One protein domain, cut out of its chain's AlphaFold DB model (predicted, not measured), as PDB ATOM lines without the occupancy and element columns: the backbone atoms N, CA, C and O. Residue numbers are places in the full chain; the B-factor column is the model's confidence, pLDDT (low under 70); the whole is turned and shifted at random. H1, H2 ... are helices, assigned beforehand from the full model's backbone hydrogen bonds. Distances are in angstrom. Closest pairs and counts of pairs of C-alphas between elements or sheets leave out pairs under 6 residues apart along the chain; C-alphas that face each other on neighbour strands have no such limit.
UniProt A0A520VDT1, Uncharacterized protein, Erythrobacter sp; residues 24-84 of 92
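AT A GLANCE: This is residues 24 to 84 of the 92 residues of an uncharacterized protein of Erythrobacter sp (UniProt A0A520VDT1). An open, elongated chain: residues 24 to 34 and helix H1 make a wide U at one end, and a long link leads away to two short helices, H2 and H3, at the other. The printed part has 61 residues with three named helices, H1, H2, H3 in that order, and no named strand. The class is all helix, with 25 residues in named elements, under half. It is only just loose, close to extended, with a radius of gyration of the C-alphas of 15.7 A and spans of 46 by 26 by 17 A.

HOW THE PARTS SIT: H1, residues 35 to 46, is apart from H2, residues 68 to 73, and from H3, residues 77 to 83. H2 and H3 are close but not clearly touching; their closest C-alphas, of Arg 70 and Leu 77, are 7.8 A apart. They run the same way at a steep tilt of 60 degrees. In H1, H2 and H3 every O i to N i+4 pair is within hydrogen-bond range.

IN THESE COORDINATES: H1 measures 16.7 A from C-alpha 35 at (32.209, 9.840, 9.729) to C-alpha 46. H2 measures 8.5 A, and H3 9.8 A, ending at C-alpha 83 at (3.194, 20.156, 36.567).

THE WHOLE: The printed part has no cut. The link H1 to H2 is long; H2 to H3 is tight. Residues 56 to 57 and 75 to 84 have pLDDT under 70.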
ATOM      1  N   LEU A  24      19.458  29.732  20.856       79.69
ATOM      2  CA  LEU A  24      20.353  28.668  20.399       79.69
ATOM      3  C   LEU A  24      19.610  27.334  20.435       79.69
ATOM      4  O   LEU A  24      19.266  26.845  21.509       79.69
ATOM      5  N   TYR A  25      19.429  26.721  19.270       78.25
ATOM      6  CA  TYR A  25      18.931  25.352  19.164       78.25
ATOM      7  C   TYR A  25      20.106  24.393  19.012       78.25
ATOM      8  O   TYR A  25      20.987  24.607  18.179       78.25
ATOM      9  N   VAL A  26      20.113  23.322  19.803       77.94
ATOM     10  CA  VAL A  26      21.172  22.309  19.758       77.94
ATOM     11  C   VAL A  26      20.551  20.936  19.564       77.94
ATOM     12  O   VAL A  26      19.628  20.551  20.276       77.94
ATOM     13  N   THR A  27      21.085  20.186  18.606       78.25
ATOM     14  CA  THR A  27      20.736  18.786  18.372       78.25
ATOM     15  C   THR A  27      21.992  17.927  18.401       78.25
ATOM     16  O   THR A  27      23.098  18.410  18.159       78.25
ATOM     17  N   PHE A  28      21.820  16.644  18.706       78.62
ATOM     18  CA  PHE A  28      22.912  15.685  18.776       78.62
ATOM     19  C   PHE A  28      22.558  14.449  17.974       78.62
ATOM     20  O   PHE A  28      21.474  13.886  18.113       78.62
ATOM     21  N   THR A  29      23.514  13.996  17.174       80.12
ATOM     22  CA  THR A  29      23.415  12.739  16.443       80.12
ATOM     23  C   THR A  29      24.632  11.882  16.760       80.12
ATOM     24  O   THR A  29      25.766  12.363  16.776       80.12
ATOM     25  N   SER A  30      24.396  10.615  17.097       81.19
ATOM     26  CA  SER A  30      25.479   9.668  17.343       81.19
ATOM     27  C   SER A  30      26.042   9.206  16.005       81.19
ATOM     28  O   SER A  30      25.289   8.792  15.127       81.19
ATOM     29  N   MET A  31      27.362   9.271  15.847       81.19
ATOM     30  CA  MET A  31      28.040   8.842  14.628       81.19
ATOM     31  C   MET A  31      29.268   7.998  14.940       81.19
ATOM     32  O   MET A  31      29.922   8.163  15.973       81.19
ATOM     33  N   GLU A  32      29.618   7.124  13.998       83.25
ATOM     34  CA  GLU A  32      30.878   6.394  14.037       83.25
ATOM     35  C   GLU A  32      32.078   7.339  13.859       83.25
ATOM     36  O   GLU A  32      32.046   8.319  13.110       83.25
ATOM     37  N   ASN A  33      33.178   7.009  14.539       74.94
ATOM     38  CA  ASN A  33      34.293   7.914  14.844       74.94
ATOM     39  C   ASN A  33      35.033   8.493  13.616       74.94
ATOM     40  O   ASN A  33      35.756   9.475  13.732       74.94
ATOM     41  N   ARG A  34      34.887   7.904  12.425       78.69
ATOM     42  CA  ARG A  34      35.463   8.463  11.187       78.69
ATOM     43  C   ARG A  34      34.506   9.363  10.420       78.69
ATOM     44  O   ARG A  34      34.974  10.255   9.725       78.69
ATOM     45  N   LEU A  35      33.202   9.130  10.527       84.62
ATOM     46  CA  LEU A  35      32.209   9.840   9.729       84.62
ATOM     47  C   LEU A  35      31.945  11.247  10.259       84.62
ATOM     48  O   LEU A  35      31.742  12.152   9.457       84.62
ATOM     49  N   PHE A  36      32.024  11.451  11.579       85.62
ATOM     50  CA  PHE A  36      31.674  12.737  12.191       85.62
ATOM     51  C   PHE A  36      32.444  13.922  11.590       85.62
ATOM     52  O   PHE A  36      31.849  14.965  11.365       85.62
ATOM     53  N   LYS A  37      33.734  13.746  11.264       86.12
ATOM     54  CA  LYS A  37      34.568  14.811  10.683       86.12
ATOM     55  C   LYS A  37      34.124  15.213   9.282       86.12
ATOM     56  O   LYS A  37      34.170  16.384   8.938       86.12
ATOM     57  N   TYR A  38      33.706  14.240   8.471       90.06
ATOM     58  CA  TYR A  38      33.222  14.518   7.120       90.06
ATOM     59  C   TYR A  38      31.878  15.234   7.158       90.06
ATOM     60  O   TYR A  38      31.665  16.155   6.382       90.06
ATOM     61  N   TYR A  39      30.997  14.840   8.080       89.06
ATOM     62  CA  TYR A  39      29.735  15.545   8.286       89.06
ATOM     63  C   TYR A  39      29.961  16.959   8.807       89.06
ATOM     64  O   TYR A  39      29.389  17.884   8.252       89.06
ATOM     65  N   GLU A  40      30.807  17.134   9.825       86.62
ATOM     66  CA  GLU A  40      31.172  18.453  10.349       86.62
ATOM     67  C   GLU A  40      31.674  19.365   9.230       86.62
ATOM     68  O   GLU A  40      31.103  20.429   9.020       86.62
ATOM     69  N   GLN A  41      32.656  18.913   8.446       87.81
ATOM     70  CA  GLN A  41      33.180  19.707   7.336       87.81
ATOM     71  C   GLN A  41      32.107  20.018   6.289       87.81
ATOM     72  O   GLN A  41      31.971  21.165   5.884       87.81
ATOM     73  N   LEU A  42      31.298  19.027   5.901       89.56
ATOM     74  CA  LEU A  42      30.197  19.230   4.960       89.56
ATOM     75  C   LEU A  42      29.206  20.288   5.463       89.56
ATOM     76  O   LEU A  42      28.768  21.129   4.687       89.56
ATOM     77  N   PHE A  43      28.856  20.264   6.751       89.69
ATOM     78  CA  PHE A  43      27.979  21.273   7.339       89.69
ATOM     79  C   PHE A  43      28.617  22.661   7.272       89.69
ATOM     80  O   PHE A  43      27.946  23.594   6.842       89.69
ATOM     81  N   LEU A  44      29.888  22.793   7.659       88.62
ATOM     82  CA  LEU A  44      30.595  24.078   7.657       88.62
ATOM     83  C   LEU A  44      30.841  24.632   6.244       88.62
ATOM     84  O   LEU A  44      30.892  25.846   6.077       88.62
ATOM     85  N   ASP A  45      30.997  23.767   5.240       89.06
ATOM     86  CA  ASP A  45      31.177  24.173   3.841       89.06
ATOM     87  C   ASP A  45      29.864  24.661   3.212       89.06
ATOM     88  O   ASP A  45      29.864  25.542   2.353       89.06
ATOM     89  N   VAL A  46      28.734  24.069   3.610       91.44
ATOM     90  CA  VAL A  46      27.425  24.352   3.007       91.44
ATOM     91  C   VAL A  46      26.720  25.501   3.720       91.44
ATOM     92  O   VAL A  46      26.180  26.385   3.056       91.44
ATOM     93  N   TYR A  47      26.718  25.498   5.054       90.81
ATOM     94  CA  TYR A  47      25.859  26.371   5.845       90.81
ATOM     95  C   TYR A  47      26.622  27.457   6.598       90.81
ATOM     96  O   TYR A  47      27.706  27.232   7.133       90.81
ATOM     97  N   ASP A  48      26.003  28.629   6.680       88.81
ATOM     98  CA  ASP A  48      26.476  29.764   7.458       88.81
ATOM     99  C   ASP A  48      26.174  29.549   8.949       88.81
ATOM    100  O   ASP A  48      25.024  29.620   9.397       88.81
ATOM    101  N   PHE A  49      27.214  29.239   9.725       87.44
ATOM    102  CA  PHE A  49      27.130  29.096  11.176       87.44
ATOM    103  C   PHE A  49      27.743  30.309  11.863       87.44
ATOM    104  O   PHE A  49      28.942  30.506  11.738       87.44
ATOM    105  N   GLU A  50      26.968  30.980  12.722       86.00
ATOM    106  CA  GLU A  50      27.310  32.206  13.478       86.00
ATOM    107  C   GLU A  50      28.676  32.210  14.199       86.00
ATOM    108  O   GLU A  50      29.243  33.265  14.483       86.00
ATOM    109  N   LEU A  51      29.208  31.036  14.550       85.06
ATOM    110  CA  LEU A  51      30.493  30.906  15.246       85.06
ATOM    111  C   LEU A  51      31.657  30.483  14.338       85.06
ATOM    112  O   LEU A  51      32.776  30.353  14.837       85.06
ATOM    113  N   ASN A  52      31.415  30.270  13.043       84.94
ATOM    114  CA  ASN A  52      32.381  29.740  12.075       84.94
ATOM    115  C   ASN A  52      32.758  30.734  10.957       84.94
ATOM    116  O   ASN A  52      33.549  30.412  10.072       84.94
ATOM    117  N   ASN A  53      32.264  31.968  11.033       72.56
ATOM    118  CA  ASN A  53      32.302  32.989   9.976       72.56
ATOM    119  C   ASN A  53      33.729  33.367   9.519       72.56
ATOM    120  O   ASN A  53      33.895  34.037   8.504       72.56
ATOM    121  N   ILE A  54      34.759  33.004  10.295       74.06
ATOM    122  CA  ILE A  54      36.172  33.310  10.017       74.06
ATOM    123  C   ILE A  54      36.817  32.247   9.119       74.06
ATOM    124  O   ILE A  54      37.620  32.594   8.257       74.06
ATOM    125  N   GLU A  55      36.515  30.965   9.345       70.56
ATOM    126  CA  GLU A  55      37.194  29.852   8.666       70.56
ATOM    127  C   GLU A  55      36.413  29.352   7.452       70.56
ATOM    128  O   GLU A  55      37.023  28.911   6.481       70.56
ATOM    129  N   ASN A  56      35.082  29.444   7.488       69.25
ATOM    130  CA  ASN A  56      34.225  28.960   6.416       69.25
ATOM    131  C   ASN A  56      32.914  29.757   6.404       69.25
ATOM    132  O   ASN A  56      32.078  29.606   7.297       69.25
ATOM    133  N   SER A  57      32.745  30.617   5.399       68.31
ATOM    134  CA  SER A  57      31.494  31.330   5.140       68.31
ATOM    135  C   SER A  57      30.627  30.471   4.223       68.31
ATOM    136  O   SER A  57      30.570  30.716   3.013       68.31
ATOM    137  N   GLY A  58      30.031  29.413   4.781       79.12
ATOM    138  CA  GLY A  58      29.000  28.650   4.081       79.12
ATOM    139  C   GLY A  58      27.941  29.589   3.488       79.12
ATOM    140  O   GLY A  58      27.745  30.706   3.964       79.12
ATOM    141  N   ALA A  59      27.308  29.181   2.391       82.62
ATOM    142  CA  ALA A  59      26.456  30.078   1.603       82.62
ATOM    143  C   ALA A  59      24.973  30.012   1.994       82.62
ATOM    144  O   ALA A  59      24.214  30.934   1.697       82.62
ATOM    145  N   GLU A  60      24.558  28.914   2.625       88.81
ATOM    146  CA  GLU A  60      23.153  28.594   2.861       88.81
ATOM    147  C   GLU A  60      22.776  28.716   4.338       88.81
ATOM    148  O   GLU A  60      23.602  28.563   5.235       88.81
ATOM    149  N   HIS A  61      21.490  28.907   4.626       87.38
ATOM    150  CA  HIS A  61      20.986  28.860   5.999       87.38
ATOM    151  C   HIS A  61      20.477  27.458   6.347       87.38
ATOM    152  O   HIS A  61      19.689  26.861   5.608       87.38
ATOM    153  N   LEU A  62      20.905  26.931   7.496       85.44
ATOM    154  CA  LEU A  62      20.391  25.669   8.023       85.44
ATOM    155  C   LEU A  62      19.130  25.930   8.853       85.44
ATOM    156  O   LEU A  62      19.186  26.563   9.906       85.44
ATOM    157  N   PHE A  63      17.995  25.401   8.401       82.56
ATOM    158  CA  PHE A  63      16.729  25.504   9.122       82.56
ATOM    159  C   PHE A  63      16.446  24.232   9.919       82.56
ATOM    160  O   PHE A  63      16.635  23.117   9.432       82.56
ATOM    161  N   ALA A  64      15.935  24.405  11.135       76.56
ATOM    162  CA  ALA A  64      15.366  23.325  11.926       76.56
ATOM    163  C   ALA A  64      13.839  23.439  11.902       76.56
ATOM    164  O   ALA A  64      13.291  24.514  12.146       76.56
ATOM    165  N   VAL A  65      13.158  22.330  11.617       75.75
ATOM    166  CA  VAL A  65      11.697  22.242  11.710       75.75
ATOM    167  C   VAL A  65      11.358  21.518  13.003       75.75
ATOM    168  O   VAL A  65      11.754  20.369  13.203       75.75
ATOM    169  N   TRP A  66      10.624  22.203  13.868       72.06
ATOM    170  CA  TRP A  66      10.104  21.661  15.115       72.06
ATOM    171  C   TRP A  66       8.584  21.588  15.017       72.06
ATOM    172  O   TRP A  66       7.964  22.460  14.408       72.06
ATOM    173  N   ASP A  67       7.989  20.550  15.602       77.38
ATOM    174  CA  ASP A  67       6.556  20.586  15.871       77.38
ATOM    175  C   ASP A  67       6.243  21.708  16.880       77.38
ATOM    176  O   ASP A  67       7.116  22.179  17.618       77.38
ATOM    177  N   GLU A  68       4.999  22.185  16.862       76.56
ATOM    178  CA  GLU A  68       4.549  23.326  17.669       76.56
ATOM    179  C   GLU A  68       4.801  23.094  19.167       76.56
ATOM    180  O   GLU A  68       5.236  23.993  19.888       76.56
ATOM    181  N   GLU A  69       4.627  21.852  19.613       75.44
ATOM    182  CA  GLU A  69       4.844  21.444  20.992       75.44
ATOM    183  C   GLU A  69       6.315  21.609  21.413       75.44
ATOM    184  O   GLU A  69       6.597  22.277  22.408       75.44
ATOM    185  N   ARG A  70       7.277  21.095  20.636       72.06
ATOM    186  CA  ARG A  70       8.721  21.255  20.902       72.06
ATOM    187  C   ARG A  70       9.201  22.686  20.731       72.06
ATOM    188  O   ARG A  70      10.143  23.088  21.406       72.06
ATOM    189  N   HIS A  71       8.582  23.447  19.836       72.94
ATOM    190  CA  HIS A  71       8.921  24.852  19.659       72.94
ATOM    191  C   HIS A  71       8.547  25.684  20.896       72.94
ATOM    192  O   HIS A  71       9.315  26.553  21.302       72.94
ATOM    193  N   HIS A  72       7.397  25.405  21.516       73.50
ATOM    194  CA  HIS A  72       6.920  26.151  22.683       73.50
ATOM    195  C   HIS A  72       7.426  25.618  24.023       73.50
ATOM    196  O   HIS A  72       7.639  26.402  24.945       73.50
ATOM    197  N   LEU A  73       7.588  24.301  24.149       71.62
ATOM    198  CA  LEU A  73       7.936  23.640  25.410       71.62
ATOM    199  C   LEU A  73       9.416  23.241  25.486       71.62
ATOM    200  O   LEU A  73       9.865  22.747  26.522       71.62
ATOM    201  N   GLU A  74      10.179  23.456  24.410       73.06
ATOM    202  CA  GLU A  74      11.595  23.096  24.285       73.06
ATOM    203  C   GLU A  74      11.847  21.637  24.731       73.06
ATOM    204  O   GLU A  74      11.144  20.710  24.324       73.06
ATOM    205  N   THR A  75      12.845  21.400  25.588       65.88
ATOM    206  CA  THR A  75      13.093  20.089  26.213       65.88
ATOM    207  C   THR A  75      12.372  19.904  27.550       65.88
ATOM    208  O   THR A  75      12.546  18.876  28.205       65.88
ATOM    209  N   HIS A  76      11.562  20.877  27.971       64.88
ATOM    210  CA  HIS A  76      10.903  20.897  29.278       64.88
ATOM    211  C   HIS A  76       9.601  20.095  29.312       64.88
ATOM    212  O   HIS A  76       8.919  20.089  30.332       64.88
ATOM    213  N   LEU A  77       9.268  19.362  28.245       66.38
ATOM    214  CA  LEU A  77       8.039  18.569  28.148       66.38
ATOM    215  C   LEU A  77       7.798  17.678  29.378       66.38
ATOM    216  O   LEU A  77       6.696  17.609  29.907       66.38
ATOM    217  N   ASN A  78       8.859  17.036  29.870       64.12
ATOM    218  CA  ASN A  78       8.793  16.171  31.044       64.12
ATOM    219  C   ASN A  78       8.536  16.963  32.342       64.12
ATOM    220  O   ASN A  78       7.825  16.504  33.227       64.12
ATOM    221  N   GLU A  79       9.088  18.169  32.461       66.31
ATOM    222  CA  GLU A  79       8.861  19.057  33.607       66.31
ATOM    223  C   GLU A  79       7.445  19.646  33.576       66.31
ATOM    224  O   GLU A  79       6.767  19.669  34.601       66.31
ATOM    225  N   VAL A  80       6.956  20.024  32.393       63.44
ATOM    226  CA  VAL A  80       5.591  20.516  32.162       63.44
ATOM    227  C   VAL A  80       4.559  19.414  32.416       63.44
ATOM    228  O   VAL A  80       3.571  19.655  33.106       63.44
ATOM    229  N   SER A  81       4.823  18.185  31.965       64.25
ATOM    230  CA  SER A  81       3.979  17.020  32.260       64.25
ATOM    231  C   SER A  81       3.900  16.717  33.759       64.25
ATOM    232  O   SER A  81       2.851  16.296  34.241       64.25
ATOM    233  N   ASN A  82       4.978  16.949  34.514       66.25
ATOM    234  CA  ASN A  82       4.973  16.779  35.970       66.25
ATOM    235  C   ASN A  82       4.182  17.885  36.693       66.25
ATOM    236  O   ASN A  82       3.742  17.688  37.828       66.25
ATOM    237  N   LEU A  83       3.994  19.042  36.052       65.44
ATOM    238  CA  LEU A  83       3.194  20.156  36.567       65.44
ATOM    239  C   LEU A  83       1.713  20.042  36.180       65.44
ATOM    240  O   LEU A  83       0.853  20.529  36.919       65.44
ATOM    241  N   SER A  84       1.392  19.372  35.070       60.59
ATOM    242  CA  SER A  84       0.015  19.038  34.712       60.59
ATOM    243  C   SER A  84      -0.505  17.936  35.640       60.59
ATOM    244  O   SER A  84      -0.311  16.747  35.395       60.59
TER     245      SER A  84